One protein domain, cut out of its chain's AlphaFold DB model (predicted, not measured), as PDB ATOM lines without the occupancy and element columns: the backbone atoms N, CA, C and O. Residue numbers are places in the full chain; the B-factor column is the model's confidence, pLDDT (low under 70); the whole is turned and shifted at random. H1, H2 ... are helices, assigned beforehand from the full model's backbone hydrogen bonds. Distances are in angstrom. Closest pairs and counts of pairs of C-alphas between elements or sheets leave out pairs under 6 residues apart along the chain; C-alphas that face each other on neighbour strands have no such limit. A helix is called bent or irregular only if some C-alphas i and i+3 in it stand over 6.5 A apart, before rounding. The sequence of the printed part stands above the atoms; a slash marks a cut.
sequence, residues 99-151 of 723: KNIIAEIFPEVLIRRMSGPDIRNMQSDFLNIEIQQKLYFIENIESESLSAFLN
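AT A GLANCE: This is residues 99 to 151 of the 723 residues of an uncharacterized protein of Clostridiales bacterium (UniProt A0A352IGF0). The longest helix, H4, meets H3 near their ends to make a V, and the short helices H1 and H2 pack together on the H3 side, with H1 in the mouth of the V. The far part of H4, residues 141 to 150, sticks out as a free arm with residue 151. The printed part has 53 residues, with four named helices in the order H1, H2, H3, H4 and no named strand; the class is all helix. It is only just loose, close to compact, with a radius of gyration of the C-alphas of 12.3 A and spans of 34 by 24 by 17 A.

IN THESE COORDINATES: Find C-alpha 130 at (-58.219, 5.213, 19.352); from there H4, residues 130 to 150, runs 30.0 A to C-alpha 150 at (-48.368, 27.460, 1.865). H3, residues 116 to 127, covers 16.3 A and is neither bent nor irregular, but only just: C-alphas 121 and 124 are 6.4 A apart. H1, residues 99 to 105, begins at C-alpha 99 at (-41.539, 9.069, 12.841), and H2 is residues 108 to 111.

HOW THE PARTS SIT: Look first where H4, with residues 132 to 136 alone, and H3, with residues 126 to 127 alone, touch only at the corner; their closest C-alphas, Leu 127 and Gln 133, are 4.6 A apart. Their lines stand at a steep tilt of 58 degrees, opposite ways. H1 touches H3, closest at the C-alphas of Lys 99 and Ile 119, 6.7 A, at a steep tilt of 45 degrees, the same way. H1 is close to H4 but not clearly touching, the closest C-alphas being Ile 101 and Tyr 136 at 6.7 A. H2 touches H1, closest at the C-alphas of Val 109 and Ala 103, 5.5 A, and is apart from H4. In H4 every O i to N i+4 pair is within hydrogen-bond range, against 2 of 3 in H1 and 6 of 8 in H3; H2 is too short for such a pair.

THE WHOLE: The C-alphas farthest apart, Arg 112 and Phe 149, are 34.6 A from each other. Without the free stretch, the body of 42 residues spans 25 by 16 by 15 A. The printed part has no cut, the three links are tight, and no printed residue is under 70 in pLDDT.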
ATOM      1  N   LYS A  99     -42.545   9.484  11.866       86.94
ATOM      2  CA  LYS A  99     -41.539   9.069  12.841       86.94
ATOM      3  C   LYS A  99     -41.639   9.834  14.163       86.94
ATOM      4  O   LYS A  99     -41.441   9.227  15.212       86.94
ATOM      5  N   ASN A 100     -41.904  11.139  14.117       85.50
ATOM      6  CA  ASN A 100     -41.923  11.987  15.307       85.50
ATOM      7  C   ASN A 100     -43.153  11.691  16.169       85.50
ATOM      8  O   ASN A 100     -43.004  11.512  17.371       85.50
ATOM      9  N   ILE A 101     -44.322  11.531  15.540       88.12
ATOM     10  CA  ILE A 101     -45.584  11.165  16.207       88.12
ATOM     11  C   ILE A 101     -45.458   9.811  16.905       88.12
ATOM     12  O   ILE A 101     -45.777   9.675  18.083       88.12
ATOM     13  N   ILE A 102     -44.951   8.799  16.194       87.19
ATOM     14  CA  ILE A 102     -44.800   7.459  16.773       87.19
ATOM     15  C   ILE A 102     -43.785   7.490  17.925       87.19
ATOM     16  O   ILE A 102     -43.986   6.829  18.945       87.19
ATOM     17  N   ALA A 103     -42.731   8.302  17.808       89.06
ATOM     18  CA  ALA A 103     -41.707   8.434  18.835       89.06
ATOM     19  C   ALA A 103     -42.170   9.137  20.123       89.06
ATOM     20  O   ALA A 103     -41.519   8.950  21.152       89.06
ATOM     21  N   GLU A 104     -43.278   9.890  20.110       86.69
ATOM     22  CA  GLU A 104     -43.858  10.452  21.342       86.69
ATOM     23  C   GLU A 104     -44.322   9.357  22.310       86.69
ATOM     24  O   GLU A 104     -44.283   9.536  23.528       86.69
ATOM     25  N   ILE A 105     -44.734   8.207  21.768       86.75
ATOM     26  CA  ILE A 105     -45.217   7.055  22.538       86.75
ATOM     27  C   ILE A 105     -44.155   5.958  22.625       86.75
ATOM     28  O   ILE A 105     -44.023   5.317  23.668       86.75
ATOM     29  N   PHE A 106     -43.377   5.772  21.555       87.75
ATOM     30  CA  PHE A 106     -42.323   4.765  21.436       87.75
ATOM     31  C   PHE A 106     -40.946   5.428  21.238       87.75
ATOM     32  O   PHE A 106     -40.425   5.459  20.115       87.75
ATOM     33  N   PRO A 107     -40.309   5.960  22.305       88.31
ATOM     34  CA  PRO A 107     -39.026   6.661  22.207       88.31
ATOM     35  C   PRO A 107     -37.909   5.836  21.553       88.31
ATOM     36  O   PRO A 107     -36.958   6.393  20.993       88.31
ATOM     37  N   GLU A 108     -38.004   4.500  21.588       87.75
ATOM     38  CA  GLU A 108     -37.073   3.595  20.920       87.75
ATOM     39  C   GLU A 108     -36.939   3.858  19.417       87.75
ATOM     40  O   GLU A 108     -35.861   3.623  18.872       87.75
ATOM     41  N   VAL A 109     -37.966   4.409  18.763       86.38
ATOM     42  CA  VAL A 109     -37.932   4.773  17.340       86.38
ATOM     43  C   VAL A 109     -36.800   5.762  17.051       86.38
ATOM     44  O   VAL A 109     -36.059   5.607  16.073       86.38
ATOM     45  N   LEU A 110     -36.608   6.755  17.926       85.88
ATOM     46  CA  LEU A 110     -35.524   7.732  17.811       85.88
ATOM     47  C   LEU A 110     -34.212   7.194  18.385       85.88
ATOM     48  O   LEU A 110     -33.175   7.302  17.727       85.88
ATOM     49  N   ILE A 111     -34.253   6.568  19.567       87.00
ATOM     50  CA  ILE A 111     -33.053   6.087  20.274       87.00
ATOM     51  C   ILE A 111     -32.330   5.002  19.465       87.00
ATOM     52  O   ILE A 111     -31.108   5.037  19.328       87.00
ATOM     53  N   ARG A 112     -33.078   4.051  18.893       86.06
ATOM     54  CA  ARG A 112     -32.532   2.952  18.082       86.06
ATOM     55  C   ARG A 112     -32.377   3.314  16.610       86.06
ATOM     56  O   ARG A 112     -31.915   2.480  15.839       86.06
ATOM     57  N   ARG A 113     -32.737   4.545  16.223       82.25
ATOM     58  CA  ARG A 113     -32.678   5.041  14.839       82.25
ATOM     59  C   ARG A 113     -33.376   4.083  13.866       82.25
ATOM     60  O   ARG A 113     -32.809   3.731  12.834       82.25
ATOM     61  N   MET A 114     -34.589   3.659  14.223       81.75
ATOM     62  CA  MET A 114     -35.368   2.713  13.422       81.75
ATOM     63  C   MET A 114     -35.593   3.247  12.005       81.75
ATOM     64  O   MET A 114     -35.706   4.462  11.792       81.75
ATOM     65  N   SER A 115     -35.616   2.335  11.032       78.12
ATOM     66  CA  SER A 115     -35.751   2.685   9.621       78.12
ATOM     67  C   SER A 115     -37.212   2.977   9.254       78.12
ATOM     68  O   SER A 115     -38.139   2.552   9.939       78.12
ATOM     69  N   GLY A 116     -37.441   3.700   8.151       77.19
ATOM     70  CA  GLY A 116     -38.797   4.008   7.671       77.19
ATOM     71  C   GLY A 116     -39.703   2.779   7.451       77.19
ATOM     72  O   GLY A 116     -40.892   2.865   7.747       77.19
ATOM     73  N   PRO A 117     -39.196   1.638   6.941       77.69
ATOM     74  CA  PRO A 117     -39.957   0.387   6.882       77.69
ATOM     75  C   PRO A 117     -40.360  -0.167   8.254       77.69
ATOM     76  O   PRO A 117     -41.503  -0.581   8.421       77.69
ATOM     77  N   ASP A 118     -39.461  -0.137   9.244       79.56
ATOM     78  CA  ASP A 118     -39.768  -0.625  10.596       79.56
ATOM     79  C   ASP A 118     -40.867   0.221  11.247       79.56
ATOM     80  O   ASP A 118     -41.792  -0.313  11.852       79.56
ATOM     81  N   ILE A 119     -40.798   1.542  11.057       81.69
ATOM     82  CA  ILE A 119     -41.806   2.497  11.535       81.69
ATOM     83  C   ILE A 119     -43.166   2.221  10.876       81.69
ATOM     84  O   ILE A 119     -44.180   2.170  11.566       81.69
ATOM     85  N   ARG A 120     -43.189   1.956   9.563       81.25
ATOM     86  CA  ARG A 120     -44.418   1.576   8.847       81.25
ATOM     87  C   ARG A 120     -45.031   0.275   9.363       81.25
ATOM     88  O   ARG A 120     -46.248   0.164   9.401       81.25
ATOM     89  N   ASN A 121     -44.219  -0.686   9.801       82.50
ATOM     90  CA  ASN A 121     -44.735  -1.910  10.424       82.50
ATOM     91  C   ASN A 121     -45.344  -1.642  11.810       82.50
ATOM     92  O   ASN A 121     -46.309  -2.296  12.183       82.50
ATOM     93  N   MET A 122     -44.819  -0.665  12.557       81.88
ATOM     94  CA  MET A 122     -45.398  -0.233  13.837       81.88
ATOM     95  C   MET A 122     -46.682   0.589  13.662       81.88
ATOM     96  O   MET A 122     -47.471   0.694  14.599       81.88
ATOM     97  N   GLN A 123     -46.908   1.163  12.476       84.25
ATOM     98  CA  GLN A 123     -48.060   2.018  12.194       84.25
ATOM     99  C   GLN A 123     -49.388   1.297  12.442       84.25
ATOM    100  O   GLN A 123     -50.284   1.870  13.055       84.25
ATOM    101  N   SER A 124     -49.533   0.044  11.999       82.69
ATOM    102  CA  SER A 124     -50.784  -0.699  12.193       82.69
ATOM    103  C   SER A 124     -51.130  -0.855  13.671       82.69
ATOM    104  O   SER A 124     -52.283  -0.678  14.053       82.69
ATOM    105  N   ASP A 125     -50.125  -1.121  14.504       84.25
ATOM    106  CA  ASP A 125     -50.305  -1.278  15.946       84.25
ATOM    107  C   ASP A 125     -50.578   0.070  16.624       84.25
ATOM    108  O   ASP A 125     -51.447   0.151  17.492       84.25
ATOM    109  N   PHE A 126     -49.912   1.138  16.170       87.06
ATOM    110  CA  PHE A 126     -50.151   2.511  16.622       87.06
ATOM    111  C   PHE A 126     -51.590   2.963  16.327       87.06
ATOM    112  O   PHE A 126     -52.281   3.521  17.175       87.06
ATOM    113  N   LEU A 127     -52.093   2.680  15.124       89.62
ATOM    114  CA  LEU A 127     -53.433   3.091  14.697       89.62
ATOM    115  C   LEU A 127     -54.568   2.254  15.315       89.62
ATOM    116  O   LEU A 127     -55.726   2.655  15.207       89.62
ATOM    117  N   ASN A 128     -54.266   1.130  15.976       91.00
ATOM    118  CA  ASN A 128     -55.269   0.306  16.665       91.00
ATOM    119  C   ASN A 128     -55.760   0.928  17.983       91.00
ATOM    120  O   ASN A 128     -56.797   0.520  18.508       91.00
ATOM    121  N   ILE A 129     -55.035   1.904  18.536       91.19
ATOM    122  CA  ILE A 129     -55.417   2.595  19.768       91.19
ATOM    123  C   ILE A 129     -56.097   3.918  19.397       91.19
ATOM    124  O   ILE A 129     -55.470   4.806  18.828       91.19
ATOM    125  N   GLU A 130     -57.370   4.080  19.769       90.94
ATOM    126  CA  GLU A 130     -58.219   5.213  19.352       90.94
ATOM    127  C   GLU A 130     -57.589   6.592  19.630       90.94
ATOM    128  O   GLU A 130     -57.615   7.484  18.781       90.94
ATOM    129  N   ILE A 131     -56.962   6.767  20.798       90.62
ATOM    130  CA  ILE A 131     -56.292   8.024  21.168       90.62
ATOM    131  C   ILE A 131     -55.100   8.311  20.242       90.62
ATOM    132  O   ILE A 131     -54.918   9.445  19.806       90.62
ATOM    133  N   GLN A 132     -54.307   7.288  19.919       91.62
ATOM    134  CA  GLN A 132     -53.113   7.398  19.076       91.62
ATOM    135  C   GLN A 132     -53.496   7.670  17.623       91.62
ATOM    136  O   GLN A 132     -52.952   8.571  16.989       91.62
ATOM    137  N   GLN A 133     -54.512   6.962  17.132       91.56
ATOM    138  CA  GLN A 133     -55.116   7.203  15.830       91.56
ATOM    139  C   GLN A 133     -55.606   8.650  15.699       91.56
ATOM    140  O   GLN A 133     -55.346   9.308  14.692       91.56
ATOM    141  N   LYS A 134     -56.289   9.170  16.725       89.81
ATOM    142  CA  LYS A 134     -56.769  10.552  16.727       89.81
ATOM    143  C   LYS A 134     -55.617  11.558  16.677       89.81
ATOM    144  O   LYS A 134     -55.691  12.490  15.883       89.81
ATOM    145  N   LEU A 135     -54.567  11.369  17.481       87.44
ATOM    146  CA  LEU A 135     -53.369  12.222  17.461       87.44
ATOM    147  C   LEU A 135     -52.695  12.210  16.084       87.44
ATOM    148  O   LEU A 135     -52.434  13.268  15.519       87.44
ATOM    149  N   TYR A 136     -52.510  11.018  15.514       90.31
ATOM    150  CA  TYR A 136     -51.934  10.832  14.185       90.31
ATOM    151  C   TYR A 136     -52.700  11.613  13.116       90.31
ATOM    152  O   TYR A 136     -52.107  12.354  12.334       90.31
ATOM    153  N   PHE A 137     -54.029  11.466  13.074       91.00
ATOM    154  CA  PHE A 137     -54.836  12.149  12.067       91.00
ATOM    155  C   PHE A 137     -54.926  13.654  12.295       91.00
ATOM    156  O   PHE A 137     -54.979  14.375  11.306       91.00
ATOM    157  N   ILE A 138     -54.923  14.135  13.542       88.44
ATOM    158  CA  ILE A 138     -54.872  15.577  13.826       88.44
ATOM    159  C   ILE A 138     -53.595  16.175  13.232       88.44
ATOM    160  O   ILE A 138     -53.695  17.072  12.401       88.44
ATOM    161  N   GLU A 139     -52.424  15.626  13.563       87.19
ATOM    162  CA  GLU A 139     -51.144  16.143  13.064       87.19
ATOM    163  C   GLU A 139     -51.033  16.031  11.539       87.19
ATOM    164  O   GLU A 139     -50.564  16.950  10.865       87.19
ATOM    165  N   ASN A 140     -51.489  14.911  10.972       89.56
ATOM    166  CA  ASN A 140     -51.488  14.710   9.528       89.56
ATOM    167  C   ASN A 140     -52.391  15.735   8.823       89.56
ATOM    168  O   ASN A 140     -51.974  16.363   7.854       89.56
ATOM    169  N   ILE A 141     -53.614  15.951   9.326       90.19
ATOM    170  CA  ILE A 141     -54.537  16.951   8.773       90.19
ATOM    171  C   ILE A 141     -53.952  18.359   8.913       90.19
ATOM    172  O   ILE A 141     -54.049  19.135   7.962       90.19
ATOM    173  N   GLU A 142     -53.346  18.701  10.052       85.75
ATOM    174  CA  GLU A 142     -52.707  20.005  10.263       85.75
ATOM    175  C   GLU A 142     -51.530  20.218   9.300       85.75
ATOM    176  O   GLU A 142     -51.481  21.240   8.613       85.75
ATOM    177  N   SER A 143     -50.644  19.228   9.166       86.00
ATOM    178  CA  SER A 143     -49.494  19.262   8.254       86.00
ATOM    179  C   SER A 143     -49.917  19.394   6.788       86.00
ATOM    180  O   SER A 143     -49.398  20.250   6.068       86.00
ATOM    181  N   GLU A 144     -50.885  18.590   6.342       88.25
ATOM    182  CA  GLU A 144     -51.410  18.638   4.973       88.25
ATOM    183  C   GLU A 144     -52.157  19.950   4.697       88.25
ATOM    184  O   GLU A 144     -51.974  20.558   3.642       88.25
ATOM    185  N   SER A 145     -52.946  20.445   5.657       89.06
ATOM    186  CA  SER A 145     -53.659  21.725   5.524       89.06
ATOM    187  C   SER A 145     -52.693  22.905   5.457       89.06
ATOM    188  O   SER A 145     -52.855  23.786   4.608       89.06
ATOM    189  N   LEU A 146     -51.661  22.916   6.307       85.81
ATOM    190  CA  LEU A 146     -50.606  23.926   6.281       85.81
ATOM    191  C   LEU A 146     -49.837  23.867   4.958       85.81
ATOM    192  O   LEU A 146     -49.624  24.898   4.326       85.81
ATOM    193  N   SER A 147     -49.471  22.671   4.497       85.44
ATOM    194  CA  SER A 147     -48.809  22.486   3.206       85.44
ATOM    195  C   SER A 147     -49.677  22.991   2.049       85.44
ATOM    196  O   SER A 147     -49.196  23.751   1.206       85.44
ATOM    197  N   ALA A 148     -50.968  22.653   2.023       88.38
ATOM    198  CA  ALA A 148     -51.906  23.140   1.015       88.38
ATOM    199  C   ALA A 148     -52.031  24.672   1.040       88.38
ATOM    200  O   ALA A 148     -52.026  25.307  -0.015       88.38
ATOM    201  N   PHE A 149     -52.081  25.277   2.231       88.94
ATOM    202  CA  PHE A 149     -52.123  26.728   2.402       88.94
ATOM    203  C   PHE A 149     -50.843  27.413   1.901       88.94
ATOM    204  O   PHE A 149     -50.925  28.398   1.167       88.94
ATOM    205  N   LEU A 150     -49.665  26.897   2.263       87.06
ATOM    206  CA  LEU A 150     -48.368  27.460   1.865       87.06
ATOM    207  C   LEU A 150     -48.085  27.285   0.365       87.06
ATOM    208  O   LEU A 150     -47.368  28.090  -0.216       87.06
ATOM    209  N   ASN A 151     -48.659  26.264  -0.275       84.62
ATOM    210  CA  ASN A 151     -48.506  26.015  -1.713       84.62
ATOM    211  C   ASN A 151     -49.611  26.664  -2.572       84.62
ATOM    212  O   ASN A 151     -49.585  26.552  -3.803       84.62
TER     213      ASN A 151